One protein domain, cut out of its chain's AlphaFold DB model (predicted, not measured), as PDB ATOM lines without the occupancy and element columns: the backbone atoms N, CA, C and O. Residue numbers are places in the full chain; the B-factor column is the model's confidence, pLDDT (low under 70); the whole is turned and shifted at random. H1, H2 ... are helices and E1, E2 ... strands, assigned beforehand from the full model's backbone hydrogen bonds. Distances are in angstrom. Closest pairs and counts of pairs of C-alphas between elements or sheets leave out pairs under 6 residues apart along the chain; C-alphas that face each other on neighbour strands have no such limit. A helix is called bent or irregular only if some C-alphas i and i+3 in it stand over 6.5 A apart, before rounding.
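Overview. This is residues 2 to 93 of the 97 residues of an uncharacterized protein of Deinococcus sp. HMF7620 (UniProt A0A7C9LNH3). Picture a narrow sheet of three strands, E1 to E3, with helices over one face and the other face bare: H3 runs along over E2 and E3, H1 runs along over E1, and H2 packs on H3. H1 also makes one end of the longest axis, with Ile 2 at its tip, and it turns at a kink of 61 degrees near residue 15. The printed part has 92 residues with three named helices and three named strands in the order H1 H2 E1 E2 E3 H3; the sheet runs E1 - E2 - E3, antiparallel throughout, and the class is mixed, helices and strands. The whole is compact, with a radius of gyration of the C-alphas of 13.6 A, yet elongated in outline, spanning 46 by 26 by 18 A.

Arrangement. Start at the sheet, where E1, residues 39 to 45, E2, residues 52 to 59, and E3, residues 64 to 67, form a meander, each strand the antiparallel neighbour of the one before. E1 and E2 are a hairpin, their directions at 157 degrees; look at N 43 and O 54, 2.8 A apart, and N 56 and O 41, 2.9 A, both within hydrogen-bond range. E2 and E3 are a hairpin too, at 166 degrees, with N 57 and O 66 at 2.8 A. E1 and E3 are the edge strands. A short pairing outside the named strands sets residues 52 to 53 of E2 beside residues 71 to 72, antiparallel. Now turn to H3, residues 77 to 91, which is on the sheet at a height over the sheet of 9.2 A, over E2 and E3; on the local plane it stands at 29 degrees to E2, only just along the strands. Its closest C-alphas to E2 are Phe 81 to Phe 55, 6.3 A. H1, residues 2 to 21, lies on the same face at a height over the sheet of 9.6 A, over E1 and along the strands, at 7 degrees to E1 on the local plane; the closest C-alphas are those of Gln 15 and Leu 42, 5.4 A. H1 and H3 are near each other. H2, residues 24 to 35, touches H3 at a steep tilt of 41 degrees, the same way; H3 does so with residues 82 to 85 alone, and the closest C-alphas are those of Ala 29 and Val 85, 7.3 A. H1 and H2 are close but not clearly touching, with the C-alphas of Glu 19 and Arg 27 at 7.6 A. Together these make two layers, helices on one face of a sheet: H1, H2 and H3 on that of E1, E2 and E3. In H2 and H3 every O i to N i+4 pair is within hydrogen-bond range; in H1 it is 12 of 16.

Along the chain. Find C-alpha 52 at (55.342, -27.656, 19.159); from there E2 runs 23.2 A to C-alpha 59 at (52.280, -43.244, 36.012). E1 is 19.4 A long and E3 10.4 A. Find C-alpha 2 at (48.913, -9.534, 16.015), where H1 begins; it covers 25.0 A and is irregular, with C-alphas 16 and 19 at 8.0 A. H2 measures 16.6 A. H3 measures 21.3 A and ends at C-alpha 91, (53.867, -50.736, 26.973).

Size, cuts and confidence. The two C-alphas farthest apart are those of Ile 2 and Lys 93, 47.3 A. The printed part has no cut. The links H1 to H2, H2 to E1 and E2 to E3 are tight, those from E1 to E2 and E3 to H3 short, and there is no long link. The mean pLDDT of the printed part is 89.4; look for values under 70 at residue 2 and residues 92 to 93 of this model.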
ATOM      1  N   ILE A   2      50.264  -9.203  15.500       65.75
ATOM      2  CA  ILE A   2      48.913  -9.534  16.015       65.75
ATOM      3  C   ILE A   2      48.580 -11.025  15.811       65.75
ATOM      4  O   ILE A   2      48.091 -11.665  16.733       65.75
ATOM      5  N   ASP A   3      48.945 -11.603  14.662       79.38
ATOM      6  CA  ASP A   3      48.704 -13.031  14.395       79.38
ATOM      7  C   ASP A   3      49.543 -13.977  15.260       79.38
ATOM      8  O   ASP A   3      49.064 -15.028  15.655       79.38
ATOM      9  N   GLU A   4      50.775 -13.599  15.600       79.50
ATOM     10  CA  GLU A   4      51.682 -14.445  16.387       79.50
ATOM     11  C   GLU A   4      51.245 -14.516  17.854       79.50
ATOM     12  O   GLU A   4      51.213 -15.595  18.439       79.50
ATOM     13  N   LEU A   5      50.816 -13.383  18.425       84.56
ATOM     14  CA  LEU A   5      50.228 -13.351  19.764       84.56
ATOM     15  C   LEU A   5      48.910 -14.128  19.821       84.56
ATOM     16  O   LEU A   5      48.675 -14.833  20.796       84.56
ATOM     17  N   ARG A   6      48.079 -14.041  18.775       88.12
ATOM     18  CA  ARG A   6      46.826 -14.800  18.696       88.12
ATOM     19  C   ARG A   6      47.083 -16.307  18.670       88.12
ATOM     20  O   ARG A   6      46.514 -17.015  19.488       88.12
ATOM     21  N   VAL A   7      47.973 -16.778  17.794       87.38
ATOM     22  CA  VAL A   7      48.328 -18.205  17.684       87.38
ATOM     23  C   VAL A   7      48.938 -18.723  18.992       87.38
ATOM     24  O   VAL A   7      48.617 -19.824  19.423       87.38
ATOM     25  N   MET A   8      49.765 -17.925  19.674       88.31
ATOM     26  CA  MET A   8      50.297 -18.278  20.995       88.31
ATOM     27  C   MET A   8      49.199 -18.376  22.061       88.31
ATOM     28  O   MET A   8      49.189 -19.327  22.836       88.31
ATOM     29  N   SER A   9      48.261 -17.427  22.099       90.62
ATOM     30  CA  SER A   9      47.120 -17.494  23.018       90.62
ATOM     31  C   SER A   9      46.222 -18.701  22.745       90.62
ATOM     32  O   SER A   9      45.763 -19.321  23.696       90.62
ATOM     33  N   GLU A  10      45.997 -19.052  21.478       91.00
ATOM     34  CA  GLU A  10      45.216 -20.235  21.094       91.00
ATOM     35  C   GLU A  10      45.935 -21.537  21.487       91.00
ATOM     36  O   GLU A  10      45.302 -22.438  22.029       91.00
ATOM     37  N   ALA A  11      47.259 -21.618  21.303       89.00
ATOM     38  CA  ALA A  11      48.050 -22.776  21.722       89.00
ATOM     39  C   ALA A  11      48.035 -22.968  23.247       89.00
ATOM     40  O   ALA A  11      47.832 -24.078  23.728       89.00
ATOM     41  N   LEU A  12      48.210 -21.886  24.013       90.50
ATOM     42  CA  LEU A  12      48.149 -21.936  25.476       90.50
ATOM     43  C   LEU A  12      46.742 -22.269  25.980       90.50
ATOM     44  O   LEU A  12      46.611 -23.031  26.928       90.50
ATOM     45  N   ALA A  13      45.695 -21.750  25.332       92.38
ATOM     46  CA  ALA A  13      44.324 -22.131  25.660       92.38
ATOM     47  C   ALA A  13      44.094 -23.631  25.427       92.38
ATOM     48  O   ALA A  13      43.557 -24.299  26.304       92.38
ATOM     49  N   LEU A  14      44.576 -24.175  24.301       91.50
ATOM     50  CA  LEU A  14      44.508 -25.611  24.019       91.50
ATOM     51  C   LEU A  14      45.207 -26.443  25.107       91.50
ATOM     52  O   LEU A  14      44.700 -27.499  25.471       91.50
ATOM     53  N   GLN A  15      46.322 -25.967  25.670       92.31
ATOM     54  CA  GLN A  15      47.003 -26.640  26.784       92.31
ATOM     55  C   GLN A  15      46.078 -26.895  27.985       92.31
ATOM     56  O   GLN A  15      46.188 -27.936  28.632       92.31
ATOM     57  N   ASP A  16      45.149 -25.974  28.243       92.69
ATOM     58  CA  ASP A  16      44.195 -26.055  29.349       92.69
ATOM     59  C   ASP A  16      42.885 -26.763  28.957       92.69
ATOM     60  O   ASP A  16      42.209 -27.317  29.824       92.69
ATOM     61  N   THR A  17      42.507 -26.749  27.672       93.25
ATOM     62  CA  THR A  17      41.171 -27.182  27.213       93.25
ATOM     63  C   THR A  17      41.159 -28.398  26.291       93.25
ATOM     64  O   THR A  17      40.084 -28.810  25.862       93.25
ATOM     65  N   TRP A  18      42.301 -29.012  25.972       93.88
ATOM     66  CA  TRP A  18      42.367 -30.130  25.016       93.88
ATOM     67  C   TRP A  18      41.446 -31.312  25.378       93.88
ATOM     68  O   TRP A  18      40.885 -31.938  24.480       93.88
ATOM     69  N   GLU A  19      41.225 -31.598  26.672       94.44
ATOM     70  CA  GLU A  19      40.304 -32.665  27.111       94.44
ATOM     71  C   GLU A  19      38.853 -32.405  26.656       94.44
ATOM     72  O   GLU A  19      38.099 -33.347  26.380       94.44
ATOM     73  N   ASP A  20      38.457 -31.134  26.541       93.38
ATOM     74  CA  ASP A  20      37.120 -30.731  26.105       93.38
ATOM     75  C   ASP A  20      36.915 -30.904  24.601       93.38
ATOM     76  O   ASP A  20      35.772 -31.041  24.153       93.38
ATOM     77  N   GLU A  21      38.000 -30.960  23.831       92.00
ATOM     78  CA  GLU A  21      37.982 -31.138  22.379       92.00
ATOM     79  C   GLU A  21      38.011 -32.616  21.955       92.00
ATOM     80  O   GLU A  21      37.773 -32.930  20.788       92.00
ATOM     81  N   LEU A  22      38.226 -33.541  22.897       92.75
ATOM     82  CA  LEU A  22      38.252 -34.976  22.617       92.75
ATOM     83  C   LEU A  22      36.891 -35.510  22.158       92.75
ATOM     84  O   LEU A  22      35.834 -35.207  22.741       92.75
ATOM     85  N   THR A  23      36.936 -36.413  21.176       94.00
ATOM     86  CA  THR A  23      35.780 -37.216  20.758       94.00
ATOM     87  C   THR A  23      35.327 -38.166  21.873       94.00
ATOM     88  O   THR A  23      36.050 -38.433  22.834       94.00
ATOM     89  N   THR A  24      34.116 -38.723  21.754       94.62
ATOM     90  CA  THR A  24      33.602 -39.708  22.721       94.62
ATOM     91  C   THR A  24      34.539 -40.909  22.878       94.62
ATOM     92  O   THR A  24      34.767 -41.354  24.001       94.62
ATOM     93  N   GLU A  25      35.100 -41.413  21.777       93.12
ATOM     94  CA  GLU A  25      36.013 -42.564  21.784       93.12
ATOM     95  C   GLU A  25      37.338 -42.218  22.478       93.12
ATOM     96  O   GLU A  25      37.784 -42.945  23.366       93.12
ATOM     97  N   GLN A  26      37.914 -41.054  22.166       93.69
ATOM     98  CA  GLN A  26      39.142 -40.570  22.801       93.69
ATOM     99  C   GLN A  26      38.960 -40.336  24.309       93.69
ATOM    100  O   GLN A  26      39.827 -40.706  25.102       93.69
ATOM    101  N   ARG A  27      37.808 -39.798  24.740       94.75
ATOM    102  CA  ARG A  27      37.488 -39.658  26.173       94.75
ATOM    103  C   ARG A  27      37.380 -41.002  26.877       94.75
ATOM    104  O   ARG A  27      37.831 -41.118  28.012       94.75
ATOM    105  N   GLN A  28      36.785 -42.008  26.235       94.88
ATOM    106  CA  GLN A  28      36.706 -43.354  26.808       94.88
ATOM    107  C   GLN A  28      38.102 -43.962  26.983       94.88
ATOM    108  O   GLN A  28      38.398 -44.497  28.050       94.88
ATOM    109  N   ALA A  29      38.980 -43.817  25.985       93.12
ATOM    110  CA  ALA A  29      40.369 -44.262  26.081       93.12
ATOM    111  C   ALA A  29      41.125 -43.542  27.211       93.12
ATOM    112  O   ALA A  29      41.770 -44.192  28.034       93.12
ATOM    113  N   LEU A  30      40.980 -42.217  27.308       94.50
ATOM    114  CA  LEU A  30      41.563 -41.418  28.385       94.50
ATOM    115  C   LEU A  30      41.075 -41.866  29.769       94.50
ATOM    116  O   LEU A  30      41.870 -42.007  30.694       94.50
ATOM    117  N   GLN A  31      39.770 -42.097  29.922       94.88
ATOM    118  CA  GLN A  31      39.194 -42.560  31.184       94.88
ATOM    119  C   GLN A  31      39.725 -43.935  31.585       94.88
ATOM    120  O   GLN A  31      40.014 -44.137  32.762       94.88
ATOM    121  N   GLN A  32      39.884 -44.853  30.629       93.44
ATOM    122  CA  GLN A  32      40.476 -46.160  30.894       93.44
ATOM    123  C   GLN A  32      41.927 -46.022  31.373       93.44
ATOM    124  O   GLN A  32      42.287 -46.586  32.401       93.44
ATOM    125  N   LEU A  33      42.735 -45.201  30.698       91.25
ATOM    126  CA  LEU A  33      44.121 -44.951  31.100       91.25
ATOM    127  C   LEU A  33      44.212 -44.310  32.494       91.25
ATOM    128  O   LEU A  33      45.007 -44.764  33.316       91.25
ATOM    129  N   LYS A  34      43.341 -43.340  32.807       92.38
ATOM    130  CA  LYS A  34      43.230 -42.743  34.151       92.38
ATOM    131  C   LYS A  34      42.866 -43.785  35.221       92.38
ATOM    132  O   LYS A  34      43.400 -43.729  36.326       92.38
ATOM    133  N   GLN A  35      42.000 -44.756  34.912       92.06
ATOM    134  CA  GLN A  35      41.685 -45.872  35.820       92.06
ATOM    135  C   GLN A  35      42.869 -46.826  36.022       92.06
ATOM    136  O   GLN A  35      43.039 -47.357  37.119       92.06
ATOM    137  N   ASP A  36      43.709 -46.991  35.001       88.88
ATOM    138  CA  ASP A  36      44.936 -47.797  35.043       88.88
ATOM    139  C   ASP A  36      46.128 -47.056  35.700       88.88
ATOM    140  O   ASP A  36      47.256 -47.569  35.730       88.88
ATOM    141  N   GLY A  37      45.874 -45.855  36.237       91.31
ATOM    142  CA  GLY A  37      46.822 -45.025  36.981       91.31
ATOM    143  C   GLY A  37      47.624 -44.037  36.133       91.31
ATOM    144  O   GLY A  37      48.558 -43.428  36.650       91.31
ATOM    145  N   TRP A  38      47.299 -43.875  34.849       93.25
ATOM    146  CA  TRP A  38      47.994 -42.937  33.971       93.25
ATOM    147  C   TRP A  38      47.429 -41.525  34.079       93.25
ATOM    148  O   TRP A  38      46.234 -41.280  33.922       93.25
ATOM    149  N   GLU A  39      48.326 -40.577  34.277       93.75
ATOM    150  CA  GLU A  39      48.090 -39.150  34.153       93.75
ATOM    151  C   GLU A  39      48.585 -38.677  32.788       93.75
ATOM    152  O   GLU A  39      49.547 -39.219  32.241       93.75
ATOM    153  N   VAL A  40      47.927 -37.661  32.236       94.62
ATOM    154  CA  VAL A  40      48.315 -37.064  30.959       94.62
ATOM    155  C   VAL A  40      48.169 -35.557  31.002       94.62
ATOM    156  O   VAL A  40      47.226 -35.033  31.597       94.62
ATOM    157  N   TRP A  41      49.099 -34.863  30.361       94.81
ATOM    158  CA  TRP A  41      49.024 -33.427  30.140       94.81
ATOM    159  C   TRP A  41      49.637 -33.063  28.789       94.81
ATOM    160  O   TRP A  41      50.522 -33.751  28.279       94.81
ATOM    161  N   LEU A  42      49.151 -31.968  28.212       95.12
ATOM    162  CA  LEU A  42      49.701 -31.369  27.005       95.12
ATOM    163  C   LEU A  42      50.745 -30.318  27.403       95.12
ATOM    164  O   LEU A  42      50.493 -29.499  28.287       95.12
ATOM    165  N   GLU A  43      51.907 -30.325  26.761       94.56
ATOM    166  CA  GLU A  43      52.908 -29.260  26.856       94.56
ATOM    167  C   GLU A  43      52.990 -28.498  25.530       94.56
ATOM    168  O   GLU A  43      53.062 -29.097  24.454       94.56
ATOM    169  N   VAL A  44      52.995 -27.163  25.613       93.75
ATOM    170  CA  VAL A  44      53.213 -26.264  24.474       93.75
ATOM    171  C   VAL A  44      54.626 -25.689  24.544       93.75
ATOM    172  O   VAL A  44      54.950 -24.860  25.398       93.75
ATOM    173  N   ILE A  45      55.467 -26.061  23.586       93.31
ATOM    174  CA  ILE A  45      56.845 -25.588  23.459       93.31
ATOM    175  C   ILE A  45      56.850 -24.257  22.697       93.31
ATOM    176  O   ILE A  45      56.988 -24.189  21.474       93.31
ATOM    177  N   THR A  46      56.689 -23.163  23.441       89.12
ATOM    178  CA  THR A  46      56.505 -21.804  22.890       89.12
ATOM    179  C   THR A  46      57.762 -21.174  22.282       89.12
ATOM    180  O   THR A  46      57.668 -20.177  21.567       89.12
ATOM    181  N   HIS A  47      58.948 -21.729  22.554       87.00
ATOM    182  CA  HIS A  47      60.220 -21.207  22.043       87.00
ATOM    183  C   HIS A  47      60.623 -21.781  20.671       87.00
ATOM    184  O   HIS A  47      61.577 -21.281  20.070       87.00
ATOM    185  N   GLU A  48      59.899 -22.779  20.154       88.88
ATOM    186  CA  GLU A  48      60.092 -23.329  18.806       88.88
ATOM    187  C   GLU A  48      59.280 -22.559  17.747       88.88
ATOM    188  O   GLU A  48      58.290 -21.887  18.049       88.88
ATOM    189  N   ARG A  49      59.725 -22.607  16.480       86.31
ATOM    190  CA  ARG A  49      59.026 -21.997  15.333       86.31
ATOM    191  C   ARG A  49      58.937 -22.993  14.165       86.31
ATOM    192  O   ARG A  49      59.955 -23.193  13.499       86.31
ATOM    193  N   PRO A  50      57.750 -23.555  13.860       86.81
ATOM    194  CA  PRO A  50      56.474 -23.387  14.580       86.81
ATOM    195  C   PRO A  50      56.557 -23.881  16.035       86.81
ATOM    196  O   PRO A  50      57.444 -24.662  16.355       86.81
ATOM    197  N   MET A  51      55.658 -23.400  16.905       91.38
ATOM    198  CA  MET A  51      55.533 -23.947  18.265       91.38
ATOM    199  C   MET A  51      55.163 -25.424  18.172       91.38
ATOM    200  O   MET A  51      54.491 -25.820  17.222       91.38
ATOM    201  N   THR A  52      55.540 -26.204  19.171       94.38
ATOM    202  CA  THR A  52      55.342 -27.656  19.159       94.38
ATOM    203  C   THR A  52      54.474 -28.082  20.332       94.38
ATOM    204  O   THR A  52      54.519 -27.471  21.397       94.38
ATOM    205  N   LEU A  53      53.664 -29.112  20.128       94.00
ATOM    206  CA  LEU A  53      52.808 -29.736  21.124       94.00
ATOM    207  C   LEU A  53      53.305 -31.148  21.410       94.00
ATOM    208  O   LEU A  53      53.623 -31.885  20.475       94.00
ATOM    209  N   VAL A  54      53.333 -31.524  22.685       94.69
ATOM    210  CA  VAL A  54      53.712 -32.869  23.134       94.69
ATOM    211  C   VAL A  54      52.739 -33.331  24.211       94.69
ATOM    212  O   VAL A  54      52.475 -32.597  25.162       94.69
ATOM    213  N   PHE A  55      52.207 -34.545  24.079       96.00
ATOM    214  CA  PHE A  55      51.466 -35.191  25.156       96.00
ATOM    215  C   PHE A  55      52.416 -36.002  26.019       96.00
ATOM    216  O   PHE A  55      53.109 -36.889  25.526       96.00
ATOM    217  N   HIS A  56      52.396 -35.731  27.315       94.69
ATOM    218  CA  HIS A  56      53.146 -36.483  28.306       94.69
ATOM    219  C   HIS A  56      52.210 -37.410  29.056       94.69
ATOM    220  O   HIS A  56      51.178 -36.969  29.557       94.69
ATOM    221  N   TRP A  57      52.603 -38.668  29.171       94.19
ATOM    222  CA  TRP A  57      51.881 -39.715  29.874       94.19
ATOM    223  C   TRP A  57      52.753 -40.217  31.009       94.19
ATOM    224  O   TRP A  57      53.881 -40.656  30.784       94.19
ATOM    225  N   GLY A  58      52.251 -40.154  32.234       92.38
ATOM    226  CA  GLY A  58      52.997 -40.538  33.425       92.38
ATOM    227  C   GLY A  58      52.193 -41.464  34.317       92.38
ATOM    228  O   GLY A  58      50.997 -41.271  34.495       92.38
ATOM    229  N   ARG A  59      52.851 -42.444  34.929       90.38
ATOM    230  CA  ARG A  59      52.280 -43.244  36.012       90.38
ATOM    231  C   ARG A  59      53.241 -43.266  37.191       90.38
ATOM    232  O   ARG A  59      54.400 -43.663  37.062       90.38
ATOM    233  N   MET A  60      52.770 -42.801  38.350       78.94
ATOM    234  CA  MET A  60      53.630 -42.638  39.529       78.94
ATOM    235  C   MET A  60      54.065 -43.976  40.139       78.94
ATOM    236  O   MET A  60      55.190 -44.080  40.626       78.94
ATOM    237  N   ASP A  61      53.209 -44.997  40.074       79.75
ATOM    238  CA  ASP A  61      53.418 -46.282  40.753       79.75
ATOM    239  C   ASP A  61      54.649 -47.053  40.254       79.75
ATOM    240  O   ASP A  61      55.325 -47.725  41.034       79.75
ATOM    241  N   ASP A  62      54.972 -46.947  38.965       79.50
ATOM    242  CA  ASP A  62      56.097 -47.635  38.325       79.50
ATOM    243  C   ASP A  62      57.093 -46.682  37.650       79.50
ATOM    244  O   ASP A  62      57.980 -47.135  36.925       79.50
ATOM    245  N   GLN A  63      56.970 -45.372  37.902       83.25
ATOM    246  CA  GLN A  63      57.756 -44.320  37.242       83.25
ATOM    247  C   GLN A  63      57.728 -44.447  35.708       83.25
ATOM    248  O   GLN A  63      58.691 -44.088  35.021       83.25
ATOM    249  N   ALA A  64      56.636 -44.984  35.155       85.75
ATOM    250  CA  ALA A  64      56.470 -45.060  33.722       85.75
ATOM    251  C   ALA A  64      56.201 -43.661  33.167       85.75
ATOM    252  O   ALA A  64      55.364 -42.918  33.675       85.75
ATOM    253  N   ARG A  65      56.937 -43.316  32.115       89.88
ATOM    254  CA  ARG A  65      56.723 -42.120  31.313       89.88
ATOM    255  C   ARG A  65      56.769 -42.490  29.842       89.88
ATOM    256  O   ARG A  65      57.663 -43.244  29.457       89.88
ATOM    257  N   GLU A  66      55.820 -41.975  29.078       91.12
ATOM    258  CA  GLU A  66      55.785 -42.009  27.617       91.12
ATOM    259  C   GLU A  66      55.436 -40.609  27.118       91.12
ATOM    260  O   GLU A  66      54.624 -39.918  27.732       91.12
ATOM    261  N   ASP A  67      56.038 -40.195  26.013       91.75
ATOM    262  CA  ASP A  67      55.766 -38.908  25.383       91.75
ATOM    263  C   ASP A  67      55.307 -39.186  23.941       91.75
ATOM    264  O   ASP A  67      55.891 -40.033  23.263       91.75
ATOM    265  N   SER A  68      54.268 -38.498  23.460       91.94
ATOM    266  CA  SER A  68      53.878 -38.584  22.046       91.94
ATOM    267  C   SER A  68      54.975 -38.023  21.144       91.94
ATOM    268  O   SER A  68      55.833 -37.259  21.599       91.94
ATOM    269  N   ASP A  69      54.897 -38.290  19.837       90.62
ATOM    270  CA  ASP A  69      55.736 -37.528  18.921       90.62
ATOM    271  C   ASP A  69      55.367 -36.034  18.993       90.62
ATOM    272  O   ASP A  69      54.186 -35.679  19.134       90.62
ATOM    273  N   PRO A  70      56.368 -35.142  18.914       92.25
ATOM    274  CA  PRO A  70      56.138 -33.711  18.854       92.25
ATOM    275  C   PRO A  70      55.426 -33.326  17.557       92.25
ATOM    276  O   PRO A  70      55.871 -33.688  16.464       92.25
ATOM    277  N   VAL A  71      54.362 -32.526  17.663       93.38
ATOM    278  CA  VAL A  71      53.618 -32.021  16.499       93.38
ATOM    279  C   VAL A  71      53.607 -30.495  16.438       93.38
ATOM    280  O   VAL A  71      53.431 -29.839  17.464       93.38
ATOM    281  N   PRO A  72      53.775 -29.887  15.252       92.81
ATOM    282  CA  PRO A  72      53.759 -28.437  15.117       92.81
ATOM    283  C   PRO A  72      52.349 -27.867  15.332       92.81
ATOM    284  O   PRO A  72      51.360 -28.474  14.931       92.81
ATOM    285  N   TYR A  73      52.254 -26.664  15.894       87.38
ATOM    286  CA  TYR A  73      51.022 -25.894  16.030       87.38
ATOM    287  C   TYR A  73      50.962 -24.723  15.031       87.38
ATOM    288  O   TYR A  73      51.936 -23.968  14.917       87.38
ATOM    289  N   PRO A  74      49.813 -24.494  14.364       85.25
ATOM    290  CA  PRO A  74      48.621 -25.349  14.331       85.25
ATOM    291  C   PRO A  74      48.870 -26.642  13.535       85.25
ATOM    292  O   PRO A  74      49.447 -26.604  12.449       85.25
ATOM    293  N   GLY A  75      48.408 -27.779  14.061       83.75
ATOM    294  CA  GLY A  75      48.603 -29.105  13.466       83.75
ATOM    295  C   GLY A  75      47.724 -30.179  14.118       83.75
ATOM    296  O   GLY A  75      46.892 -29.847  14.969       83.75
ATOM    297  N   PRO A  76      47.858 -31.453  13.704       87.38
ATOM    298  CA  PRO A  76      46.944 -32.533  14.075       87.38
ATOM    299  C   PRO A  76      47.237 -33.081  15.482       87.38
ATOM    300  O   PRO A  76      47.624 -34.230  15.658       87.38
ATOM    301  N   TRP A  77      47.041 -32.265  16.517       90.06
ATOM    302  CA  TRP A  77      47.308 -32.661  17.907       90.06
ATOM    303  C   TRP A  77      46.498 -33.887  18.362       90.06
ATOM    304  O   TRP A  77      46.968 -34.647  19.203       90.06
ATOM    305  N   ALA A  78      45.320 -34.121  17.775       89.81
ATOM    306  CA  ALA A  78      44.517 -35.314  18.038       89.81
ATOM    307  C   ALA A  78      45.236 -36.614  17.621       89.81
ATOM    308  O   ALA A  78      45.128 -37.615  18.322       89.81
ATOM    309  N   GLU A  79      46.021 -36.590  16.538       89.12
ATOM    310  CA  GLU A  79      46.833 -37.742  16.115       89.12
ATOM    311  C   GLU A  79      47.965 -38.010  17.120       89.12
ATOM    312  O   GLU A  79      48.230 -39.160  17.459       89.12
ATOM    313  N   ALA A  80      48.586 -36.955  17.666       90.31
ATOM    314  CA  ALA A  80      49.601 -37.086  18.718       90.31
ATOM    315  C   ALA A  80      49.015 -37.676  20.013       90.31
ATOM    316  O   ALA A  80      49.646 -38.509  20.665       90.31
ATOM    317  N   PHE A  81      47.787 -37.285  20.367       93.94
ATOM    318  CA  PHE A  81      47.057 -37.887  21.480       93.94
ATOM    319  C   PHE A  81      46.825 -39.388  21.249       93.94
ATOM    320  O   PHE A  81      47.153 -40.198  22.115       93.94
ATOM    321  N   GLU A  82      46.299 -39.770  20.081       92.62
ATOM    322  CA  GLU A  82      46.031 -41.172  19.734       92.62
ATOM    323  C   GLU A  82      47.306 -42.016  19.731       92.62
ATOM    324  O   GLU A  82      47.330 -43.106  20.303       92.62
ATOM    325  N   GLN A  83      48.397 -41.480  19.185       89.81
ATOM    326  CA  GLN A  83      49.699 -42.130  19.239       89.81
ATOM    327  C   GLN A  83      50.156 -42.364  20.685       89.81
ATOM    328  O   GLN A  83      50.624 -43.453  21.017       89.81
ATOM    329  N   GLY A  84      49.999 -41.368  21.561       90.38
ATOM    330  CA  GLY A  84      50.314 -41.499  22.982       90.38
ATOM    331  C   GLY A  84      49.494 -42.591  23.671       90.38
ATOM    332  O   GLY A  84      50.047 -43.435  24.379       90.38
ATOM    333  N   VAL A  85      48.187 -42.650  23.389       92.69
ATOM    334  CA  VAL A  85      47.302 -43.726  23.863       92.69
ATOM    335  C   VAL A  85      47.812 -45.095  23.405       92.69
ATOM    336  O   VAL A  85      47.921 -46.013  24.220       92.69
ATOM    337  N   GLU A  86      48.155 -45.247  22.123       91.12
ATOM    338  CA  GLU A  86      48.674 -46.507  21.584       91.12
ATOM    339  C   GLU A  86      49.999 -46.919  22.235       91.12
ATOM    340  O   GLU A  86      50.167 -48.085  22.604       91.12
ATOM    341  N   GLN A  87      50.936 -45.983  22.408       88.75
ATOM    342  CA  GLN A  87      52.232 -46.244  23.041       88.75
ATOM    343  C   GLN A  87      52.059 -46.738  24.481       88.75
ATOM    344  O   GLN A  87      52.590 -47.792  24.845       88.75
ATOM    345  N   VAL A  88      51.242 -46.041  25.275       89.75
ATOM    346  CA  VAL A  88      50.942 -46.406  26.665       89.75
ATOM    347  C   VAL A  88      50.288 -47.788  26.750       89.75
ATOM    348  O   VAL A  88      50.702 -48.640  27.544       89.75
ATOM    349  N   GLN A  89      49.299 -48.059  25.896       87.75
ATOM    350  CA  GLN A  89      48.616 -49.354  25.864       87.75
ATOM    351  C   GLN A  89      49.526 -50.498  25.401       87.75
ATOM    352  O   GLN A  89      49.368 -51.637  25.851       87.75
ATOM    353  N   ASN A  90      50.472 -50.228  24.501       83.81
ATOM    354  CA  ASN A  90      51.420 -51.226  24.014       83.81
ATOM    355  C   ASN A  90      52.543 -51.499  25.020       83.81
ATOM    356  O   ASN A  90      52.990 -52.643  25.103       83.81
ATOM    357  N   ARG A  91      52.924 -50.525  25.859       74.69
ATOM    358  CA  ARG A  91      53.867 -50.736  26.973       74.69
ATOM    359  C   ARG A  91      53.375 -51.797  27.958       74.69
ATOM    360  O   ARG A  91      54.163 -52.600  28.448       74.69
ATOM    361  N   GLY A  92      52.065 -51.855  28.202       59.41
ATOM    362  CA  GLY A  92      51.443 -52.908  29.014       59.41
ATOM    363  C   GLY A  92      51.467 -54.305  28.374       59.41
ATOM    364  O   GLY A  92      51.191 -55.291  29.056       59.41
ATOM    365  N   LYS A  93      51.789 -54.410  27.077       57.59
ATOM    366  CA  LYS A  93      51.775 -55.663  26.303       57.59
ATOM    367  C   LYS A  93      53.163 -56.222  26.010       57.59
ATOM    368  O   LYS A  93      53.244 -57.363  25.563       57.59
TER     369      LYS A  93